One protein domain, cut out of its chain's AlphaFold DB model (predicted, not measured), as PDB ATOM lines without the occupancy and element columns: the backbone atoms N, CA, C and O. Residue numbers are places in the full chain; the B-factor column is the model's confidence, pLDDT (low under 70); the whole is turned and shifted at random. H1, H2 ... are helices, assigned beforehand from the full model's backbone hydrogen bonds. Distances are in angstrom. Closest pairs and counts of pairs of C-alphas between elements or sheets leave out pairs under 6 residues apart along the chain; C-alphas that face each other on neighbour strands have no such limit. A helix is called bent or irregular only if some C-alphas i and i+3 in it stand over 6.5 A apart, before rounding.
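AT A GLANCE: This is residues 6 to 88 and 128 to 202 of the 221 residues of the protein "ADP-ribosylglycohydrolase family protein" of Microbispora hainanensis (UniProt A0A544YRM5). Long helix H1 runs through the middle of a compact, all-helix body, with H7 packed closely along it the opposite way, H3 beside H1, and H6 and H5 grouped with H7; these five make a bundle, helices packed side by side. H4 packs on H3 at one end of the longest axis, H2 turns away from the end of H1 at the other, and H8 is near H1, with residues 186 to 202 running on from it toward H3 without a named helix. The printed part has 158 residues, with eight named helices, H1 to H8 in chain order, and no named strand. The radius of gyration of the C-alphas is 14.9 A, and the spans are 43 by 32 by 32 A.

IN THESE COORDINATES: H1, residues 6 to 27, begins with C-alpha 6 at (8.880, -20.807, -47.552) and is 32.2 A long. H2 is residues 29 to 37, irregular, with C-alphas 30 and 33 7.3 A apart. H3 is residues 49 to 64, 22.6 A, and H4 residues 69 to 78. After the cut come H5, residues 128 to 141, 19.2 A, with C-alpha 128 at (24.091, -0.391, -38.545), and H6, residues 146 to 156. H7, residues 160 to 175, is 21.6 A long. H8, residues 182 to 185, ends with C-alpha 185 at (11.992, -22.486, -28.737).

HOW THE PARTS SIT: H1 touches H7 at a shallow tilt of 27 degrees, opposite ways; their closest C-alphas, of Gly 23 and Asp 161, are 3.9 A apart. H1 touches H3 at 11 degrees, shallow, opposite ways, closest at Ala 17 and Thr 51, 5.2 A. H6 and H7 form a helical hairpin at 20 degrees, closest at Ala 154 and Val 160, 5.5 A. H5 and H6 form another at a steep 39 degrees, closest at Ala 138 and Ala 149, 5.9 A. H4 touches H3, at residues 53 to 60 of H3 alone, closest at Ser 56 and Ser 75, 5.6 A. H1 and H2 only just touch, only at the corner, with 3 pairs of C-alphas within 8 A, closest at Phe 26 and Arg 32, 6.5 A. H1 and H8 are close but not clearly touching, while H1 and H5 are apart. Every O i to N i+4 pair is within hydrogen-bond range in H3, H4 and H7; H1 has 15 of 18, H2 3 of 5, H5 9 of 10 and H6 6 of 7, and H8 is too short for one.

THE WHOLE: The two C-alphas farthest apart, of Ala 37 and Asp 70, are 45.0 A apart. Residues 89 to 127 are not printed, and C-alphas 88 and 128 are 15.4 A apart across the cut. The link from H2 to H3 is long. Mean pLDDT of the printed part is 86.2, but 64 in H4 and 67 in H5.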
ATOM      1  N   LEU A   6       9.703 -21.106 -48.717       89.25
ATOM      2  CA  LEU A   6       8.880 -20.807 -47.552       89.25
ATOM      3  C   LEU A   6       9.397 -21.544 -46.314       89.25
ATOM      4  O   LEU A   6       9.588 -20.915 -45.284       89.25
ATOM      5  N   THR A   7       9.764 -22.822 -46.432       91.88
ATOM      6  CA  THR A   7      10.404 -23.589 -45.344       91.88
ATOM      7  C   THR A   7      11.668 -22.905 -44.795       91.88
ATOM      8  O   THR A   7      11.863 -22.842 -43.579       91.88
ATOM      9  N   ARG A   8      12.539 -22.361 -45.663       91.19
ATOM     10  CA  ARG A   8      13.728 -21.608 -45.205       91.19
ATOM     11  C   ARG A   8      13.364 -20.270 -44.582       91.19
ATOM     12  O   ARG A   8      13.970 -19.900 -43.581       91.19
ATOM     13  N   ALA A   9      12.395 -19.565 -45.158       93.25
ATOM     14  CA  ALA A   9      11.893 -18.321 -44.592       93.25
ATOM     15  C   ALA A   9      11.296 -18.556 -43.197       93.25
ATOM     16  O   ALA A   9      11.568 -17.779 -42.290       93.25
ATOM     17  N   THR A  10      10.567 -19.658 -42.986       95.44
ATOM     18  CA  THR A  10      10.030 -20.022 -41.670       95.44
ATOM     19  C   THR A  10      11.153 -20.308 -40.681       95.44
ATOM     20  O   THR A  10      11.133 -19.800 -39.566       95.44
ATOM     21  N   ALA A  11      12.170 -21.072 -41.088       95.69
ATOM     22  CA  ALA A  11      13.320 -21.339 -40.231       95.69
ATOM     23  C   ALA A  11      14.096 -20.060 -39.873       95.69
ATOM     24  O   ALA A  11      14.507 -19.892 -38.729       95.69
ATOM     25  N   SER A  12      14.246 -19.143 -40.832       97.25
ATOM     26  CA  SER A  12      14.828 -17.819 -40.607       97.25
ATOM     27  C   SER A  12      13.978 -16.983 -39.650       97.25
ATOM     28  O   SER A  12      14.535 -16.340 -38.771       97.25
ATOM     29  N   LEU A  13      12.648 -17.004 -39.774       97.88
ATOM     30  CA  LEU A  13      11.751 -16.270 -38.878       97.88
ATOM     31  C   LEU A  13      11.841 -16.792 -37.439       97.88
ATOM     32  O   LEU A  13      11.984 -16.004 -36.514       97.88
ATOM     33  N   TYR A  14      11.811 -18.113 -37.241       97.94
ATOM     34  CA  TYR A  14      11.949 -18.702 -35.905       97.94
ATOM     35  C   TYR A  14      13.342 -18.505 -35.312       97.94
ATOM     36  O   TYR A  14      13.461 -18.324 -34.105       97.94
ATOM     37  N   GLY A  15      14.390 -18.536 -36.137       98.12
ATOM     38  CA  GLY A  15      15.740 -18.216 -35.692       98.12
ATOM     39  C   GLY A  15      15.846 -16.767 -35.219       98.12
ATOM     40  O   GLY A  15      16.408 -16.520 -34.156       98.12
ATOM     41  N   LEU A  16      15.259 -15.834 -35.976       98.56
ATOM     42  CA  LEU A  16      15.180 -14.420 -35.610       98.56
ATOM     43  C   LEU A  16      14.432 -14.245 -34.291       98.56
ATOM     44  O   LEU A  16      14.994 -13.685 -33.357       98.56
ATOM     45  N   ALA A  17      13.228 -14.808 -34.185       98.44
ATOM     46  CA  ALA A  17      12.394 -14.660 -32.998       98.44
ATOM     47  C   ALA A  17      13.012 -15.263 -31.735       98.44
ATOM     48  O   ALA A  17      12.913 -14.696 -30.653       98.44
ATOM     49  N   LEU A  18      13.696 -16.400 -31.868       98.31
ATOM     50  CA  LEU A  18      14.411 -17.023 -30.758       98.31
ATOM     51  C   LEU A  18      15.603 -16.173 -30.305       98.31
ATOM     52  O   LEU A  18      15.857 -16.080 -29.104       98.31
ATOM     53  N   GLY A  19      16.334 -15.581 -31.254       98.12
ATOM     54  CA  GLY A  19      17.453 -14.685 -30.977       98.12
ATOM     55  C   GLY A  19      17.004 -13.405 -30.281       98.12
ATOM     56  O   GLY A  19      17.534 -13.086 -29.221       98.12
ATOM     57  N   ASP A  20      15.998 -12.739 -30.843       98.44
ATOM     58  CA  ASP A  20      15.303 -11.586 -30.264       98.44
ATOM     59  C   ASP A  20      14.845 -11.901 -28.828       98.44
ATOM     60  O   ASP A  20      15.345 -11.313 -27.867       98.44
ATOM     61  N   ALA A  21      13.985 -12.912 -28.658       98.00
ATOM     62  CA  ALA A  21      13.362 -13.191 -27.370       98.00
ATOM     63  C   ALA A  21      14.372 -13.527 -26.270       98.00
ATOM     64  O   ALA A  21      14.191 -13.112 -25.128       98.00
ATOM     65  N   LEU A  22      15.432 -14.284 -26.582       98.00
ATOM     66  CA  LEU A  22      16.504 -14.540 -25.619       98.00
ATOM     67  C   LEU A  22      17.326 -13.271 -25.358       98.00
ATOM     68  O   LEU A  22      17.667 -12.998 -24.208       98.00
ATOM     69  N   GLY A  23      17.644 -12.505 -26.402       95.50
ATOM     70  CA  GLY A  23      18.429 -11.281 -26.289       95.50
ATOM     71  C   GLY A  23      17.753 -10.228 -25.411       95.50
ATOM     72  O   GLY A  23      18.401  -9.658 -24.528       95.50
ATOM     73  N   SER A  24      16.434 -10.071 -25.548       95.12
ATOM     74  CA  SER A  24      15.622  -9.140 -24.756       95.12
ATOM     75  C   SER A  24      15.678  -9.446 -23.251       95.12
ATOM     76  O   SER A  24      15.647  -8.538 -22.413       95.12
ATOM     77  N   GLN A  25      15.872 -10.720 -22.875       96.81
ATOM     78  CA  GLN A  25      15.998 -11.124 -21.472       96.81
ATOM     79  C   GLN A  25      17.211 -10.496 -20.787       96.81
ATOM     80  O   GLN A  25      17.215 -10.377 -19.560       96.81
ATOM     81  N   PHE A  26      18.234 -10.088 -21.537       90.88
ATOM     82  CA  PHE A  26      19.475  -9.560 -20.974       90.88
ATOM     83  C   PHE A  26      19.447  -8.054 -20.694       90.88
ATOM     84  O   PHE A  26      20.369  -7.543 -20.055       90.88
ATOM     85  N   PHE A  27      18.356  -7.365 -21.039       86.44
ATOM     86  CA  PHE A  27      18.061  -6.037 -20.493       86.44
ATOM     87  C   PHE A  27      17.482  -6.099 -19.073       86.44
ATOM     88  O   PHE A  27      17.562  -5.122 -18.326       86.44
ATOM     89  N   VAL A  28      16.947  -7.254 -18.657       90.44
ATOM     90  CA  VAL A  28      16.389  -7.457 -17.316       90.44
ATOM     91  C   VAL A  28      17.531  -7.653 -16.305       90.44
ATOM     92  O   VAL A  28      18.263  -8.643 -16.393       90.44
ATOM     93  N   PRO A  29      17.693  -6.782 -15.284       89.44
ATOM     94  CA  PRO A  29      18.821  -6.870 -14.349       89.44
ATOM     95  C   PRO A  29      18.944  -8.213 -13.618       89.44
ATOM     96  O   PRO A  29      20.058  -8.650 -13.335       89.44
ATOM     97  N   ALA A  30      17.818  -8.882 -13.353       94.06
ATOM     98  CA  ALA A  30      17.781 -10.192 -12.704       94.06
ATOM     99  C   ALA A  30      18.465 -11.304 -13.526       94.06
ATOM    100  O   ALA A  30      18.922 -12.289 -12.956       94.06
ATOM    101  N   ASN A  31      18.597 -11.134 -14.846       93.81
ATOM    102  CA  ASN A  31      19.181 -12.132 -15.743       93.81
ATOM    103  C   ASN A  31      20.687 -11.924 -15.995       93.81
ATOM    104  O   ASN A  31      21.290 -12.659 -16.776       93.81
ATOM    105  N   ARG A  32      21.333 -10.953 -15.333       89.69
ATOM    106  CA  ARG A  32      22.771 -10.674 -15.522       89.69
ATOM    107  C   ARG A  32      23.667 -11.862 -15.172       89.69
ATOM    108  O   ARG A  32      24.636 -12.121 -15.881       89.69
ATOM    109  N   GLU A  33      23.344 -12.588 -14.104       92.62
ATOM    110  CA  GLU A  33      24.089 -13.794 -13.722       92.62
ATOM    111  C   GLU A  33      23.931 -14.902 -14.766       92.62
ATOM    112  O   GLU A  33      24.907 -15.567 -15.108       92.62
ATOM    113  N   ALA A  34      22.726 -15.043 -15.325       93.88
ATOM    114  CA  ALA A  34      22.447 -16.000 -16.388       93.88
ATOM    115  C   ALA A  34      23.268 -15.690 -17.652       93.88
ATOM    116  O   ALA A  34      23.884 -16.593 -18.215       93.88
ATOM    117  N   LEU A  35      23.385 -14.413 -18.039       90.25
ATOM    118  CA  LEU A  35      24.260 -13.993 -19.140       90.25
ATOM    119  C   LEU A  35      25.734 -14.317 -18.862       90.25
ATOM    120  O   LEU A  35      26.411 -14.904 -19.707       90.25
ATOM    121  N   ALA A  36      26.232 -13.970 -17.671       87.12
ATOM    122  CA  ALA A  36      27.627 -14.199 -17.294       87.12
ATOM    123  C   ALA A  36      27.988 -15.695 -17.263       87.12
ATOM    124  O   ALA A  36      29.076 -16.084 -17.690       87.12
ATOM    125  N   ALA A  37      27.064 -16.532 -16.789       94.44
ATOM    126  CA  ALA A  37      27.224 -17.982 -16.731       94.44
ATOM    127  C   ALA A  37      26.840 -18.699 -18.038       94.44
ATOM    128  O   ALA A  37      27.060 -19.906 -18.145       94.44
ATOM    129  N   ARG A  38      26.273 -17.982 -19.022       94.44
ATOM    130  CA  ARG A  38      25.668 -18.538 -20.247       94.44
ATOM    131  C   ARG A  38      24.643 -19.634 -19.949       94.44
ATOM    132  O   ARG A  38      24.632 -20.695 -20.571       94.44
ATOM    133  N   THR A  39      23.799 -19.380 -18.956       96.94
ATOM    134  CA  THR A  39      22.685 -20.248 -18.575       96.94
ATOM    135  C   THR A  39      21.363 -19.630 -19.009       96.94
ATOM    136  O   THR A  39      21.229 -18.417 -19.145       96.94
ATOM    137  N   LEU A  40      20.367 -20.476 -19.271       96.88
ATOM    138  CA  LEU A  40      19.079 -20.023 -19.790       96.88
ATOM    139  C   LEU A  40      18.264 -19.318 -18.691       96.88
ATOM    140  O   LEU A  40      18.008 -19.949 -17.659       96.88
ATOM    141  N   PRO A  41      17.795 -18.073 -18.906       95.88
ATOM    142  CA  PRO A  41      16.865 -17.435 -17.984       95.88
ATOM    143  C   PRO A  41      15.528 -18.203 -17.917       95.88
ATOM    144  O   PRO A  41      15.194 -18.980 -18.831       95.88
ATOM    145  N   PRO A  42      14.744 -18.037 -16.834       93.81
ATOM    146  CA  PRO A  42      13.403 -18.610 -16.757       93.81
ATOM    147  C   PRO A  42      12.533 -18.085 -17.910       93.81
ATOM    148  O   PRO A  42      12.657 -16.931 -18.304       93.81
ATOM    149  N   GLY A  43      11.694 -18.955 -18.476       91.50
ATOM    150  CA  GLY A  43      10.705 -18.569 -19.485       91.50
ATOM    151  C   GLY A  43       9.341 -18.219 -18.864       91.50
ATOM    152  O   GLY A  43       9.147 -18.452 -17.668       91.50
ATOM    153  N   PRO A  44       8.376 -17.743 -19.672       94.62
ATOM    154  CA  PRO A  44       8.514 -17.516 -21.108       94.62
ATOM    155  C   PRO A  44       9.282 -16.225 -21.441       94.62
ATOM    156  O   PRO A  44       9.141 -15.219 -20.755       94.62
ATOM    157  N   TRP A  45      10.083 -16.258 -22.502       96.38
ATOM    158  CA  TRP A  45      10.804 -15.121 -23.064       96.38
ATOM    159  C   TRP A  45       9.929 -14.418 -24.092       96.38
ATOM    160  O   TRP A  45       9.366 -15.065 -24.978       96.38
ATOM    161  N   GLN A  46       9.826 -13.106 -23.957       95.06
ATOM    162  CA  GLN A  46       9.042 -12.265 -24.851       95.06
ATOM    163  C   GLN A  46       9.925 -11.771 -25.998       95.06
ATOM    164  O   GLN A  46      11.054 -11.344 -25.744       95.06
ATOM    165  N   TRP A  47       9.422 -11.829 -27.228       96.19
ATOM    166  CA  TRP A  47      10.068 -11.194 -28.384       96.19
ATOM    167  C   TRP A  47       9.699  -9.702 -28.478       96.19
ATOM    168  O   TRP A  47       8.711  -9.263 -27.876       96.19
ATOM    169  N   THR A  48      10.491  -8.921 -29.210       93.38
ATOM    170  CA  THR A  48      10.371  -7.462 -29.363       93.38
ATOM    171  C   THR A  48       9.914  -7.072 -30.777       93.38
ATOM    172  O   THR A  48       9.366  -7.885 -31.536       93.38
ATOM    173  N   ASP A  49      10.067  -5.796 -31.132       87.38
ATOM    174  CA  ASP A  49       9.679  -5.240 -32.420       87.38
ATOM    175  C   ASP A  49      10.399  -5.889 -33.605       87.38
ATOM    176  O   ASP A  49       9.807  -5.990 -34.682       87.38
ATOM    177  N   ASP A  50      11.614  -6.411 -33.410       93.38
ATOM    178  CA  ASP A  50      12.341  -7.179 -34.426       93.38
ATOM    179  C   ASP A  50      11.484  -8.338 -34.968       93.38
ATOM    180  O   ASP A  50      11.287  -8.484 -36.185       93.38
ATOM    181  N   THR A  51      10.914  -9.147 -34.071       97.19
ATOM    182  CA  THR A  51      10.030 -10.262 -34.441       97.19
ATOM    183  C   THR A  51       8.696  -9.791 -34.997       97.19
ATOM    184  O   THR A  51       8.192 -10.376 -35.963       97.19
ATOM    185  N   GLU A  52       8.113  -8.740 -34.425       93.00
ATOM    186  CA  GLU A  52       6.827  -8.202 -34.876       93.00
ATOM    187  C   GLU A  52       6.907  -7.682 -36.321       93.00
ATOM    188  O   GLU A  52       6.095  -8.042 -37.187       93.00
ATOM    189  N   MET A  53       7.952  -6.915 -36.630       89.75
ATOM    190  CA  MET A  53       8.226  -6.425 -37.977       89.75
ATOM    191  C   MET A  53       8.527  -7.578 -38.942       89.75
ATOM    192  O   MET A  53       8.001  -7.605 -40.065       89.75
ATOM    193  N   ALA A  54       9.312  -8.571 -38.513       95.31
ATOM    194  CA  ALA A  54       9.605  -9.750 -39.322       95.31
ATOM    195  C   ALA A  54       8.339 -10.563 -39.652       95.31
ATOM    196  O   ALA A  54       8.180 -11.016 -40.789       95.31
ATOM    197  N   CYS A  55       7.400 -10.692 -38.709       95.31
ATOM    198  CA  CYS A  55       6.114 -11.359 -38.927       95.31
ATOM    199  C   CYS A  55       5.261 -10.643 -39.985       95.31
ATOM    200  O   CYS A  55       4.665 -11.302 -40.843       95.31
ATOM    201  N   SER A  56       5.245  -9.303 -39.988       86.81
ATOM    202  CA  SER A  56       4.558  -8.521 -41.026       86.81
ATOM    203  C   SER A  56       5.126  -8.799 -42.420       86.81
ATOM    204  O   SER A  56       4.364  -9.056 -43.353       86.81
ATOM    205  N   LEU A  57       6.454  -8.822 -42.564       88.44
ATOM    206  CA  LEU A  57       7.105  -9.134 -43.838       88.44
ATOM    207  C   LEU A  57       6.853 -10.584 -44.277       88.44
ATOM    208  O   LEU A  57       6.505 -10.835 -45.436       88.44
ATOM    209  N   TYR A  58       7.007 -11.533 -43.352       92.81
ATOM    210  CA  TYR A  58       6.814 -12.955 -43.617       92.81
ATOM    211  C   TYR A  58       5.403 -13.243 -44.131       92.81
ATOM    212  O   TYR A  58       5.258 -13.926 -45.143       92.81
ATOM    213  N   ARG A  59       4.369 -12.675 -43.494       90.88
ATOM    214  CA  ARG A  59       2.968 -12.854 -43.906       90.88
ATOM    215  C   ARG A  59       2.744 -12.461 -45.364       90.88
ATOM    216  O   ARG A  59       2.091 -13.184 -46.114       90.88
ATOM    217  N   LEU A  60       3.294 -11.321 -45.786       84.75
ATOM    218  CA  LEU A  60       3.146 -10.843 -47.162       84.75
ATOM    219  C   LEU A  60       3.837 -11.778 -48.157       84.75
ATOM    220  O   LEU A  60       3.237 -12.150 -49.165       84.75
ATOM    221  N   LEU A  61       5.065 -12.202 -47.855       86.00
ATOM    222  CA  LEU A  61       5.811 -13.132 -48.703       86.00
ATOM    223  C   LEU A  61       5.133 -14.504 -48.791       86.00
ATOM    224  O   LEU A  61       5.001 -15.041 -49.887       86.00
ATOM    225  N   ALA A  62       4.660 -15.042 -47.667       85.69
ATOM    226  CA  ALA A  62       3.984 -16.334 -47.609       85.69
ATOM    227  C   ALA A  62       2.626 -16.315 -48.329       85.69
ATOM    228  O   ALA A  62       2.295 -17.263 -49.037       85.69
ATOM    229  N   GLY A  63       1.850 -15.238 -48.173       81.56
ATOM    230  CA  GLY A  63       0.506 -15.132 -48.743       81.56
ATOM    231  C   GLY A  63       0.461 -14.648 -50.193       81.56
ATOM    232  O   GLY A  63      -0.459 -15.004 -50.927       81.56
ATOM    233  N   ARG A  64       1.423 -13.819 -50.625       78.88
ATOM    234  CA  ARG A  64       1.387 -13.140 -51.937       78.88
ATOM    235  C   ARG A  64       2.577 -13.459 -52.836       78.88
ATOM    236  O   ARG A  64       2.556 -13.093 -54.007       78.88
ATOM    237  N   GLY A  65       3.627 -14.087 -52.305       80.38
ATOM    238  CA  GLY A  65       4.878 -14.322 -53.033       80.38
ATOM    239  C   GLY A  65       5.655 -13.044 -53.375       80.38
ATOM    240  O   GLY A  65       6.629 -13.107 -54.120       80.38
ATOM    241  N   MET A  66       5.231 -11.885 -52.860       79.44
ATOM    242  CA  MET A  66       5.839 -10.580 -53.119       79.44
ATOM    243  C   MET A  66       5.627  -9.618 -51.951       79.44
ATOM    244  O   MET A  66       4.693  -9.770 -51.162       79.44
ATOM    245  N   VAL A  67       6.484  -8.600 -51.879       78.62
ATOM    246  CA  VAL A  67       6.336  -7.483 -50.944       78.62
ATOM    247  C   VAL A  67       5.671  -6.323 -51.674       78.62
ATOM    248  O   VAL A  67       6.273  -5.701 -52.545       78.62
ATOM    249  N   ASP A  68       4.428  -6.045 -51.299       77.44
ATOM    250  CA  ASP A  68       3.710  -4.829 -51.671       77.44
ATOM    251  C   ASP A  68       3.956  -3.771 -50.586       77.44
ATOM    252  O   ASP A  68       3.754  -4.039 -49.399       77.44
ATOM    253  N   GLN A  69       4.456  -2.598 -50.981       70.25
ATOM    254  CA  GLN A  69       4.905  -1.562 -50.046       70.25
ATOM    255  C   GLN A  69       3.756  -0.996 -49.203       70.25
ATOM    256  O   GLN A  69       3.937  -0.778 -48.004       70.25
ATOM    257  N   ASP A  70       2.574  -0.819 -49.794       65.56
ATOM    258  CA  ASP A  70       1.403  -0.270 -49.106       65.56
ATOM    259  C   ASP A  70       0.817  -1.298 -48.141       65.56
ATOM    260  O   ASP A  70       0.499  -0.982 -46.993       65.56
ATOM    261  N   ALA A  71       0.739  -2.560 -48.566       64.69
ATOM    262  CA  ALA A  71       0.315  -3.653 -47.703       64.69
ATOM    263  C   ALA A  71       1.299  -3.876 -46.544       64.69
ATOM    264  O   ALA A  71       0.870  -4.214 -45.439       64.69
ATOM    265  N   LEU A  72       2.602  -3.680 -46.772       64.12
ATOM    266  CA  LEU A  72       3.621  -3.796 -45.732       64.12
ATOM    267  C   LEU A  72       3.489  -2.658 -44.718       64.12
ATOM    268  O   LEU A  72       3.432  -2.921 -43.520       64.12
ATOM    269  N   ALA A  73       3.363  -1.414 -45.188       56.22
ATOM    270  CA  ALA A  73       3.143  -0.255 -44.328       56.22
ATOM    271  C   ALA A  73       1.845  -0.382 -43.515       56.22
ATOM    272  O   ALA A  73       1.833  -0.097 -42.318       56.22
ATOM    273  N   ALA A  74       0.767  -0.874 -44.134       61.22
ATOM    274  CA  ALA A  74      -0.485  -1.168 -43.442       61.22
ATOM    275  C   ALA A  74      -0.316  -2.283 -42.400       61.22
ATOM    276  O   ALA A  74      -0.882  -2.189 -41.314       61.22
ATOM    277  N   SER A  75       0.477  -3.317 -42.700       66.62
ATOM    278  CA  SER A  75       0.785  -4.393 -41.752       66.62
ATOM    279  C   SER A  75       1.585  -3.886 -40.554       66.62
ATOM    280  O   SER A  75       1.249  -4.241 -39.431       66.62
ATOM    281  N   PHE A  76       2.587  -3.028 -40.766       63.25
ATOM    282  CA  PHE A  76       3.321  -2.395 -39.668       63.25
ATOM    283  C   PHE A  76       2.419  -1.509 -38.816       63.25
ATOM    284  O   PHE A  76       2.477  -1.585 -37.600       63.25
ATOM    285  N   ALA A  77       1.551  -0.706 -39.433       62.28
ATOM    286  CA  ALA A  77       0.634   0.152 -38.689       62.28
ATOM    287  C   ALA A  77      -0.403  -0.647 -37.882       62.28
ATOM    288  O   ALA A  77      -0.749  -0.253 -36.774       62.28
ATOM    289  N   ALA A  78      -0.911  -1.750 -38.439       66.38
ATOM    290  CA  ALA A  78      -1.940  -2.568 -37.799       66.38
ATOM    291  C   ALA A  78      -1.417  -3.390 -36.616       66.38
ATOM    292  O   ALA A  78      -2.178  -3.658 -35.690       66.38
ATOM    293  N   HIS A  79      -0.150  -3.799 -36.662       73.88
ATOM    294  CA  HIS A  79       0.471  -4.620 -35.624       73.88
ATOM    295  C   HIS A  79       1.545  -3.851 -34.863       73.88
ATOM    296  O   HIS A  79       2.434  -4.469 -34.316       73.88
ATOM    297  N   HIS A  80       1.517  -2.519 -34.864       69.19
ATOM    298  CA  HIS A  80       2.420  -1.747 -34.020       69.19
ATOM    299  C   HIS A  80       1.983  -1.899 -32.560       69.19
ATOM    300  O   HIS A  80       0.888  -1.461 -32.202       69.19
ATOM    301  N   ASP A  81       2.825  -2.516 -31.735       68.62
ATOM    302  CA  ASP A  81       2.587  -2.680 -30.303       68.62
ATOM    303  C   ASP A  81       3.619  -1.892 -29.480       68.62
ATOM    304  O   ASP A  81       4.802  -2.222 -29.424       68.62
ATOM    305  N   PHE A  82       3.170  -0.830 -28.807       67.94
ATOM    306  CA  PHE A  82       4.039   0.039 -28.006       67.94
ATOM    307  C   PHE A  82       4.801  -0.696 -26.896       67.94
ATOM    308  O   PHE A  82       5.869  -0.225 -26.500       67.94
ATOM    309  N   ASP A  83       4.290  -1.830 -26.419       73.12
ATOM    310  CA  ASP A  83       4.918  -2.593 -25.344       73.12
ATOM    311  C   ASP A  83       6.045  -3.515 -25.856       73.12
ATOM    312  O   ASP A  83       6.787  -4.083 -25.054       73.12
ATOM    313  N   ARG A  84       6.246  -3.617 -27.180       80.00
ATOM    314  CA  ARG A  84       7.259  -4.485 -27.815       80.00
ATOM    315  C   ARG A  84       8.645  -3.872 -27.956       80.00
ATOM    316  O   ARG A  84       9.473  -4.407 -28.673       80.00
ATOM    317  N   GLY A  85       8.942  -2.785 -27.249       63.78
ATOM    318  CA  GLY A  85      10.317  -2.284 -27.159       63.78
ATOM    319  C   GLY A  85      10.825  -1.537 -28.394       63.78
ATOM    320  O   GLY A  85      12.009  -1.219 -28.437       63.78
ATOM    321  N   TYR A  86       9.928  -1.173 -29.321       61.62
ATOM    322  CA  TYR A  86      10.205  -0.297 -30.459       61.62
ATOM    323  C   TYR A  86      11.172   0.826 -30.090       61.62
ATOM    324  O   TYR A  86      10.885   1.653 -29.215       61.62
ATOM    325  N   GLY A  87      12.311   0.860 -30.785       55.94
ATOM    326  CA  GLY A  87      13.315   1.896 -30.594       55.94
ATOM    327  C   GLY A  87      12.712   3.313 -30.595       55.94
ATOM    328  O   GLY A  87      11.653   3.572 -31.174       55.94
ATOM    329  N   PRO A  88      13.397   4.315 -30.015       50.47
ATOM    330  CA  PRO A  88      12.876   5.683 -29.951       50.47
ATOM    331  C   PRO A  88      12.495   6.257 -31.323       50.47
ATOM    332  O   PRO A  88      11.703   7.192 -31.377       50.47
ATOM    333  N   ALA A 128      23.867   0.728 -37.621       57.16
ATOM    334  CA  ALA A 128      24.091  -0.391 -38.545       57.16
ATOM    335  C   ALA A 128      25.579  -0.664 -38.846       57.16
ATOM    336  O   ALA A 128      25.946  -1.786 -39.188       57.16
ATOM    337  N   HIS A 129      26.436   0.358 -38.754       52.38
ATOM    338  CA  HIS A 129      27.859   0.287 -39.116       52.38
ATOM    339  C   HIS A 129      28.720  -0.554 -38.163       52.38
ATOM    340  O   HIS A 129      29.817  -0.961 -38.530       52.38
ATOM    341  N   ASP A 130      28.216  -0.819 -36.967       61.78
ATOM    342  CA  ASP A 130      28.791  -1.639 -35.908       61.78
ATOM    343  C   ASP A 130      27.968  -2.923 -35.717       61.78
ATOM    344  O   ASP A 130      28.553  -4.005 -35.649       61.78
ATOM    345  N   THR A 131      26.634  -2.840 -35.780       70.25
ATOM    346  CA  THR A 131      25.736  -4.009 -35.706       70.25
ATOM    347  C   THR A 131      25.938  -5.002 -36.853       70.25
ATOM    348  O   THR A 131      26.114  -6.198 -36.610       70.25
ATOM    349  N   LEU A 132      25.940  -4.557 -38.117       70.81
ATOM    350  CA  LEU A 132      26.010  -5.486 -39.255       70.81
ATOM    351  C   LEU A 132      27.370  -6.185 -39.372       70.81
ATOM    352  O   LEU A 132      27.381  -7.409 -39.508       70.81
ATOM    353  N   PRO A 133      28.528  -5.497 -39.286       62.69
ATOM    354  CA  PRO A 133      29.808  -6.199 -39.324       62.69
ATOM    355  C   PRO A 133      29.958  -7.207 -38.180       62.69
ATOM    356  O   PRO A 133      30.455  -8.310 -38.411       62.69
ATOM    357  N   PHE A 134      29.495  -6.861 -36.973       68.38
ATOM    358  CA  PHE A 134      29.554  -7.757 -35.821       68.38
ATOM    359  C   PHE A 134      28.672  -8.996 -36.000       68.38
ATOM    360  O   PHE A 134      29.155 -10.117 -35.853       68.38
ATOM    361  N   THR A 135      27.403  -8.817 -36.361       70.75
ATOM    362  CA  THR A 135      26.454  -9.931 -36.529       70.75
ATOM    363  C   THR A 135      26.841 -10.846 -37.690       70.75
ATOM    364  O   THR A 135      26.789 -12.069 -37.552       70.75
ATOM    365  N   LEU A 136      27.337 -10.292 -38.802       69.62
ATOM    366  CA  LEU A 136      27.896 -11.086 -39.899       69.62
ATOM    367  C   LEU A 136      29.124 -11.883 -39.451       69.62
ATOM    368  O   LEU A 136      29.237 -13.062 -39.787       69.62
ATOM    369  N   TRP A 137      30.027 -11.278 -38.671       81.44
ATOM    370  CA  TRP A 137      31.175 -11.985 -38.102       81.44
ATOM    371  C   TRP A 137      30.737 -13.105 -37.151       81.44
ATOM    372  O   TRP A 137      31.220 -14.229 -37.282       81.44
ATOM    373  N   ALA A 138      29.803 -12.832 -36.236       65.00
ATOM    374  CA  ALA A 138      29.319 -13.795 -35.251       65.00
ATOM    375  C   ALA A 138      28.644 -14.999 -35.927       65.00
ATOM    376  O   ALA A 138      28.982 -16.146 -35.622       65.00
ATOM    377  N   ALA A 139      27.768 -14.750 -36.906       72.31
ATOM    378  CA  ALA A 139      27.131 -15.799 -37.695       72.31
ATOM    379  C   ALA A 139      28.159 -16.588 -38.524       72.31
ATOM    380  O   ALA A 139      28.188 -17.816 -38.466       72.31
ATOM    381  N   ALA A 140      29.060 -15.910 -39.244       68.19
ATOM    382  CA  ALA A 140      30.085 -16.568 -40.058       68.19
ATOM    383  C   ALA A 140      31.067 -17.407 -39.220       68.19
ATOM    384  O   ALA A 140      31.557 -18.445 -39.668       68.19
ATOM    385  N   ARG A 141      31.352 -16.987 -37.982       69.56
ATOM    386  CA  ARG A 141      32.250 -17.694 -37.061       69.56
ATOM    387  C   ARG A 141      31.646 -18.991 -36.511       69.56
ATOM    388  O   ARG A 141      32.411 -19.864 -36.077       69.56
ATOM    389  N   HIS A 142      30.317 -19.103 -36.538       83.00
ATOM    390  CA  HIS A 142      29.515 -20.150 -35.903       83.00
ATOM    391  C   HIS A 142      28.396 -20.675 -36.830       83.00
ATOM    392  O   HIS A 142      27.306 -20.991 -36.368       83.00
ATOM    393  N   LEU A 143      28.673 -20.791 -38.138       80.31
ATOM    394  CA  LEU A 143      27.687 -21.053 -39.209       80.31
ATOM    395  C   LEU A 143      26.745 -22.249 -39.010       80.31
ATOM    396  O   LEU A 143      25.669 -22.271 -39.606       80.31
ATOM    397  N   ASP A 144      27.157 -23.241 -38.226       88.00
ATOM    398  CA  ASP A 144      26.396 -24.467 -37.966       88.00
ATOM    399  C   ASP A 144      26.152 -24.696 -36.455       88.00
ATOM    400  O   ASP A 144      25.720 -25.774 -36.058       88.00
ATOM    401  N   ASP A 145      26.427 -23.697 -35.603       92.00
ATOM    402  CA  ASP A 145      26.289 -23.766 -34.138       92.00
ATOM    403  C   ASP A 145      25.506 -22.546 -33.622       92.00
ATOM    404  O   ASP A 145      26.074 -21.533 -33.200       92.00
ATOM    405  N   VAL A 146      24.175 -22.650 -33.706       96.00
ATOM    406  CA  VAL A 146      23.224 -21.579 -33.363       96.00
ATOM    407  C   VAL A 146      23.379 -21.141 -31.907       96.00
ATOM    408  O   VAL A 146      23.445 -19.941 -31.637       96.00
ATOM    409  N   GLU A 147      23.483 -22.088 -30.968       97.12
ATOM    410  CA  GLU A 147      23.595 -21.768 -29.538       97.12
ATOM    411  C   GLU A 147      24.843 -20.945 -29.255       97.12
ATOM    412  O   GLU A 147      24.786 -19.896 -28.607       97.12
ATOM    413  N   ARG A 148      25.988 -21.397 -29.772       93.56
ATOM    414  CA  ARG A 148      27.251 -20.700 -29.561       93.56
ATOM    415  C   ARG A 148      27.267 -19.335 -30.229       93.56
ATOM    416  O   ARG A 148      27.846 -18.406 -29.661       93.56
ATOM    417  N   ALA A 149      26.663 -19.203 -31.407       90.94
ATOM    418  CA  ALA A 149      26.560 -17.928 -32.102       90.94
ATOM    419  C   ALA A 149      25.752 -16.912 -31.287       90.94
ATOM    420  O   ALA A 149      26.229 -15.802 -31.052       90.94
ATOM    421  N   ILE A 150      24.575 -17.309 -30.797       95.88
ATOM    422  CA  ILE A 150      23.704 -16.435 -30.008       95.88
ATOM    423  C   ILE A 150      24.373 -16.075 -28.679       95.88
ATOM    424  O   ILE A 150      24.438 -14.898 -28.342       95.88
ATOM    425  N   TRP A 151      24.993 -17.026 -27.971       96.19
ATOM    426  CA  TRP A 151      25.733 -16.707 -26.744       96.19
ATOM    427  C   TRP A 151      26.919 -15.770 -26.974       96.19
ATOM    428  O   TRP A 151      27.174 -14.887 -26.155       96.19
ATOM    429  N   THR A 152      27.653 -15.950 -28.075       82.12
ATOM    430  CA  THR A 152      28.756 -15.052 -28.459       82.12
ATOM    431  C   THR A 152      28.238 -13.642 -28.718       82.12
ATOM    432  O   THR A 152      28.852 -12.677 -28.268       82.12
ATOM    433  N   THR A 153      27.089 -13.543 -29.382       85.69
ATOM    434  CA  THR A 153      26.412 -12.284 -29.704       85.69
ATOM    435  C   THR A 153      25.929 -11.590 -28.433       85.69
ATOM    436  O   THR A 153      26.353 -10.475 -28.151       85.69
ATOM    437  N   ALA A 154      25.173 -12.290 -27.585       88.12
ATOM    438  CA  ALA A 154      24.649 -11.747 -26.335       88.12
ATOM    439  C   ALA A 154      25.743 -11.312 -25.349       88.12
ATOM    440  O   ALA A 154      25.613 -10.286 -24.684       88.12
ATOM    441  N   THR A 155      26.853 -12.056 -25.274       84.81
ATOM    442  CA  THR A 155      27.983 -11.706 -24.389       84.81
ATOM    443  C   THR A 155      28.637 -10.376 -24.790       84.81
ATOM    444  O   THR A 155      29.230  -9.717 -23.939       84.81
ATOM    445  N   ALA A 156      28.555  -9.973 -26.064       77.62
ATOM    446  CA  ALA A 156      29.129  -8.709 -26.522       77.62
ATOM    447  C   ALA A 156      28.366  -7.478 -25.999       77.62
ATOM    448  O   ALA A 156      28.952  -6.398 -25.923       77.62
ATOM    449  N   GLY A 157      27.108  -7.645 -25.574       78.00
ATOM    450  CA  GLY A 157      26.278  -6.555 -25.068       78.00
ATOM    451  C   GLY A 157      25.808  -5.599 -26.171       78.00
ATOM    452  O   GLY A 157      25.805  -5.943 -27.350       78.00
ATOM    453  N   GLY A 158      25.416  -4.385 -25.778       83.38
ATOM    454  CA  GLY A 158      24.862  -3.388 -26.699       83.38
ATOM    455  C   GLY A 158      23.380  -3.632 -26.976       83.38
ATOM    456  O   GLY A 158      22.608  -3.810 -26.037       83.38
ATOM    457  N   ASP A 159      23.013  -3.622 -28.255       84.56
ATOM    458  CA  ASP A 159      21.653  -3.856 -28.756       84.56
ATOM    459  C   ASP A 159      21.402  -5.367 -28.897       84.56
ATOM    460  O   ASP A 159      21.523  -5.968 -29.971       84.56
ATOM    461  N   VAL A 160      21.279  -6.032 -27.746       87.31
ATOM    462  CA  VAL A 160      21.456  -7.487 -27.634       87.31
ATOM    463  C   VAL A 160      20.333  -8.274 -28.311       87.31
ATOM    464  O   VAL A 160      20.621  -9.283 -28.952       87.31
ATOM    465  N   ASP A 161      19.085  -7.837 -28.183       91.81
ATOM    466  CA  ASP A 161      17.934  -8.403 -28.895       91.81
ATOM    467  C   ASP A 161      18.116  -8.304 -30.408       91.81
ATOM    468  O   ASP A 161      18.197  -9.347 -31.058       91.81
ATOM    469  N   THR A 162      18.331  -7.109 -30.960       90.75
ATOM    470  CA  THR A 162      18.479  -6.915 -32.411       90.75
ATOM    471  C   THR A 162      19.675  -7.671 -32.983       90.75
ATOM    472  O   THR A 162      19.583  -8.336 -34.024       90.75
ATOM    473  N   THR A 163      20.824  -7.645 -32.305       87.69
ATOM    474  CA  THR A 163      22.001  -8.394 -32.771       87.69
ATOM    475  C   THR A 163      21.766  -9.907 -32.740       87.69
ATOM    476  O   THR A 163      22.122 -10.600 -33.702       87.69
ATOM    477  N   CYS A 164      21.131 -10.435 -31.688       96.81
ATOM    478  CA  CYS A 164      20.773 -11.852 -31.609       96.81
ATOM    479  C   CYS A 164      19.692 -12.227 -32.630       96.81
ATOM    480  O   CYS A 164      19.777 -13.315 -33.204       96.81
ATOM    481  N   ALA A 165      18.741 -11.338 -32.918       97.62
ATOM    482  CA  ALA A 165      17.704 -11.510 -33.929       97.62
ATOM    483  C   ALA A 165      18.312 -11.686 -35.330       97.62
ATOM    484  O   ALA A 165      18.003 -12.647 -36.042       97.62
ATOM    485  N   ILE A 166      19.266 -10.829 -35.713       92.31
ATOM    486  CA  ILE A 166      19.963 -10.931 -37.005       92.31
ATOM    487  C   ILE A 166      20.744 -12.250 -37.105       92.31
ATOM    488  O   ILE A 166      20.609 -12.981 -38.092       92.31
ATOM    489  N   VAL A 167      21.552 -12.578 -36.088       92.19
ATOM    490  CA  VAL A 167      22.365 -13.809 -36.072       92.19
ATOM    491  C   VAL A 167      21.476 -15.051 -36.105       92.19
ATOM    492  O   VAL A 167      21.712 -15.962 -36.904       92.19
ATOM    493  N   GLY A 168      20.428 -15.069 -35.285       97.94
ATOM    494  CA  GLY A 168      19.447 -16.141 -35.233       97.94
ATOM    495  C   GLY A 168      18.735 -16.329 -36.570       97.94
ATOM    496  O   GLY A 168      18.621 -17.459 -37.041       97.94
ATOM    497  N   GLY A 169      18.335 -15.244 -37.237       97.06
ATOM    498  CA  GLY A 169      17.689 -15.304 -38.547       97.06
ATOM    499  C   GLY A 169      18.585 -15.907 -39.629       97.06
ATOM    500  O   GLY A 169      18.182 -16.845 -40.325       97.06
ATOM    501  N   VAL A 170      19.832 -15.435 -39.723       93.69
ATOM    502  CA  VAL A 170      20.825 -15.957 -40.679       93.69
ATOM    503  C   VAL A 170      21.058 -17.452 -40.466       93.69
ATOM    504  O   VAL A 170      21.014 -18.235 -41.422       93.69
ATOM    505  N   LEU A 171      21.293 -17.864 -39.218       95.94
ATOM    506  CA  LEU A 171      21.602 -19.256 -38.912       95.94
ATOM    507  C   LEU A 171      20.370 -20.153 -39.017       95.94
ATOM    508  O   LEU A 171      20.483 -21.242 -39.566       95.94
ATOM    509  N   GLY A 172      19.182 -19.680 -38.635       96.06
ATOM    510  CA  GLY A 172      17.923 -20.397 -38.839       96.06
ATOM    511  C   GLY A 172      17.662 -20.698 -40.316       96.06
ATOM    512  O   GLY A 172      17.369 -21.838 -40.679       96.06
ATOM    513  N   GLY A 173      17.872 -19.723 -41.207       93.06
ATOM    514  CA  GLY A 173      17.785 -19.945 -42.655       93.06
ATOM    515  C   GLY A 173      18.842 -20.924 -43.199       93.06
ATOM    516  O   GLY A 173      18.606 -21.605 -44.203       93.06
ATOM    517  N   ARG A 174      20.003 -21.019 -42.534       92.88
ATOM    518  CA  ARG A 174      21.129 -21.888 -42.915       92.88
ATOM    519  C   ARG A 174      20.996 -23.323 -42.403       92.88
ATOM    520  O   ARG A 174      21.340 -24.249 -43.144       92.88
ATOM    521  N   THR A 175      20.555 -23.513 -41.166       94.75
ATOM    522  CA  THR A 175      20.450 -24.821 -40.505       94.75
ATOM    523  C   THR A 175      19.059 -25.434 -40.645       94.75
ATOM    524  O   THR A 175      18.890 -26.637 -40.451       94.75
ATOM    525  N   GLY A 176      18.054 -24.625 -40.993       94.06
ATOM    526  CA  GLY A 176      16.651 -25.017 -40.931       94.06
ATOM    527  C   GLY A 176      16.148 -25.123 -39.486       94.06
ATOM    528  O   GLY A 176      16.924 -25.042 -38.530       94.06
ATOM    529  N   LEU A 177      14.843 -25.371 -39.327       92.75
ATOM    530  CA  LEU A 177      14.203 -25.528 -38.011       92.75
ATOM    531  C   LEU A 177      14.836 -26.638 -37.163       92.75
ATOM    532  O   LEU A 177      14.900 -26.521 -35.946       92.75
ATOM    533  N   GLY A 178      15.333 -27.704 -37.801       92.06
ATOM    534  CA  GLY A 178      15.984 -28.818 -37.107       92.06
ATOM    535  C   GLY A 178      17.314 -28.460 -36.436       92.06
ATOM    536  O   GLY A 178      17.742 -29.196 -35.554       92.06
ATOM    537  N   GLY A 179      17.952 -27.353 -36.834       93.12
ATOM    538  CA  GLY A 179      19.172 -26.852 -36.200       93.12
ATOM    539  C   GLY A 179      18.935 -25.829 -35.089       93.12
ATOM    540  O   GLY A 179      19.894 -25.428 -34.437       93.12
ATOM    541  N   LEU A 180      17.688 -25.401 -34.865       95.75
ATOM    542  CA  LEU A 180      17.359 -24.490 -33.771       95.75
ATOM    543  C   LEU A 180      17.215 -25.259 -32.443       95.75
ATOM    544  O   LEU A 180      16.631 -26.350 -32.427       95.75
ATOM    545  N   PRO A 181      17.674 -24.700 -31.307       95.38
ATOM    546  CA  PRO A 181      17.575 -25.370 -30.012       95.38
ATOM    547  C   PRO A 181      16.117 -25.497 -29.558       95.38
ATOM    548  O   PRO A 181      15.454 -24.514 -29.218       95.38
ATOM    549  N   ARG A 182      15.601 -26.730 -29.507       92.81
ATOM    550  CA  ARG A 182      14.196 -27.001 -29.141       92.81
ATOM    551  C   ARG A 182      13.840 -26.507 -27.740       92.81
ATOM    552  O   ARG A 182      12.730 -26.040 -27.510       92.81
ATOM    553  N   ASP A 183      14.778 -26.590 -26.805       93.62
ATOM    554  CA  ASP A 183      14.570 -26.151 -25.423       93.62
ATOM    555  C   ASP A 183      14.424 -24.635 -25.308       93.62
ATOM    556  O   ASP A 183      13.736 -24.155 -24.411       93.62
ATOM    557  N   TRP A 184      15.033 -23.890 -26.227       96.44
ATOM    558  CA  TRP A 184      14.955 -22.433 -26.280       96.44
ATOM    559  C   TRP A 184      13.659 -22.012 -26.973       96.44
ATOM    560  O   TRP A 184      12.938 -21.170 -26.449       96.44
ATOM    561  N   LEU A 185      13.286 -22.687 -28.069       95.25
ATOM    562  CA  LEU A 185      11.992 -22.486 -28.737       95.25
ATOM    563  C   LEU A 185      10.800 -22.699 -27.794       95.25
ATOM    564  O   LEU A 185       9.805 -21.999 -27.911       95.25
ATOM    565  N   ARG A 186      10.898 -23.637 -26.842       92.56
ATOM    566  CA  ARG A 186       9.857 -23.871 -25.821       92.56
ATOM    567  C   ARG A 186       9.779 -22.785 -24.748       92.56
ATOM    568  O   ARG A 186       8.783 -22.710 -24.036       92.56
ATOM    569  N   ARG A 187      10.851 -22.014 -24.570       95.38
ATOM    570  CA  ARG A 187      10.904 -20.900 -23.617       95.38
ATOM    571  C   ARG A 187      10.499 -19.598 -24.274       95.38
ATOM    572  O   ARG A 187      10.001 -18.744 -23.569       95.38
ATOM    573  N   MET A 188      10.678 -19.452 -25.579       94.81
ATOM    574  CA  MET A 188      10.130 -18.339 -26.344       94.81
ATOM    575  C   MET A 188       8.600 -18.389 -26.330       94.81
ATOM    576  O   MET A 188       7.997 -19.458 -26.442       94.81
ATOM    577  N   GLU A 189       7.962 -17.234 -26.198       93.75
ATOM    578  CA  GLU A 189       6.525 -17.150 -26.393       93.75
ATOM    579  C   GLU A 189       6.124 -17.458 -27.851       93.75
ATOM    580  O   GLU A 189       6.932 -17.382 -28.782       93.75
ATOM    581  N   PRO A 190       4.841 -17.755 -28.082       93.12
ATOM    582  CA  PRO A 190       4.278 -17.865 -29.407       93.12
ATOM    583  C   PRO A 190       4.585 -16.758 -30.411       93.12
ATOM    584  O   PRO A 190       4.352 -15.588 -30.125       93.12
ATOM    585  N   LEU A 191       4.932 -17.127 -31.654       94.94
ATOM    586  CA  LEU A 191       4.699 -16.227 -32.788       94.94
ATOM    587  C   LEU A 191       3.199 -15.897 -32.869       94.94
ATOM    588  O   LEU A 191       2.361 -16.787 -32.639       94.94
ATOM    589  N   PRO A 192       2.841 -14.656 -33.224       92.62
ATOM    590  CA  PRO A 192       1.456 -14.234 -33.229       92.62
ATOM    591  C   PRO A 192       0.649 -14.966 -34.305       92.62
ATOM    592  O   PRO A 192       1.127 -15.234 -35.409       92.62
ATOM    593  N   GLY A 193      -0.617 -15.266 -34.005       91.12
ATOM    594  CA  GLY A 193      -1.490 -16.012 -34.920       91.12
ATOM    595  C   GLY A 193      -1.691 -15.327 -36.277       91.12
ATOM    596  O   GLY A 193      -1.823 -16.011 -37.293       91.12
ATOM    597  N   TRP A 194      -1.649 -13.992 -36.306       91.50
ATOM    598  CA  TRP A 194      -1.800 -13.183 -37.519       91.50
ATOM    599  C   TRP A 194      -0.601 -13.270 -38.474       91.50
ATOM    600  O   TRP A 194      -0.737 -12.891 -39.634       91.50
ATOM    601  N   ALA A 195       0.552 -13.795 -38.038       92.19
ATOM    602  CA  ALA A 195       1.696 -14.046 -38.921       92.19
ATOM    603  C   ALA A 195       1.427 -15.183 -39.928       92.19
ATOM    604  O   ALA A 195       2.195 -15.364 -40.871       92.19
ATOM    605  N   GLU A 196       0.353 -15.959 -39.719       91.75
ATOM    606  CA  GLU A 196      -0.151 -16.980 -40.648       91.75
ATOM    607  C   GLU A 196       0.892 -18.040 -41.050       91.75
ATOM    608  O   GLU A 196       0.833 -18.628 -42.130       91.75
ATOM    609  N   VAL A 197       1.839 -18.354 -40.156       91.88
ATOM    610  CA  VAL A 197       2.794 -19.451 -40.379       91.88
ATOM    611  C   VAL A 197       2.022 -20.768 -40.559       91.88
ATOM    612  O   VAL A 197       1.269 -21.142 -39.644       91.88
ATOM    613  N   PRO A 198       2.195 -21.498 -41.682       89.38
ATOM    614  CA  PRO A 198       1.486 -22.750 -41.927       89.38
ATOM    615  C   PRO A 198       1.736 -23.768 -40.817       89.38
ATOM    616  O   PRO A 198       2.870 -23.938 -40.379       89.38
ATOM    617  N   ALA A 199       0.692 -24.478 -40.378       86.12
ATOM    618  CA  ALA A 199       0.782 -25.402 -39.243       86.12
ATOM    619  C   ALA A 199       1.889 -26.462 -39.407       86.12
ATOM    620  O   ALA A 199       2.619 -26.722 -38.458       86.12
ATOM    621  N   GLY A 200       2.069 -27.004 -40.617       86.50
ATOM    622  CA  GLY A 200       3.114 -27.993 -40.918       86.50
ATOM    623  C   GLY A 200       4.547 -27.446 -40.952       86.50
ATOM    624  O   GLY A 200       5.481 -28.225 -41.108       86.50
ATOM    625  N   LEU A 201       4.729 -26.128 -40.829       87.62
ATOM    626  CA  LEU A 201       6.037 -25.467 -40.764       87.62
ATOM    627  C   LEU A 201       6.320 -24.864 -39.378       87.62
ATOM    628  O   LEU A 201       7.341 -24.207 -39.191       87.62
ATOM    629  N   ARG A 202       5.435 -25.068 -38.396       88.44
ATOM    630  CA  ARG A 202       5.682 -24.667 -37.005       88.44
ATOM    631  C   ARG A 202       6.544 -25.733 -36.307       88.44
ATOM    632  O   ARG A 202       6.375 -26.916 -36.603       88.44
TER     633      ARG A 202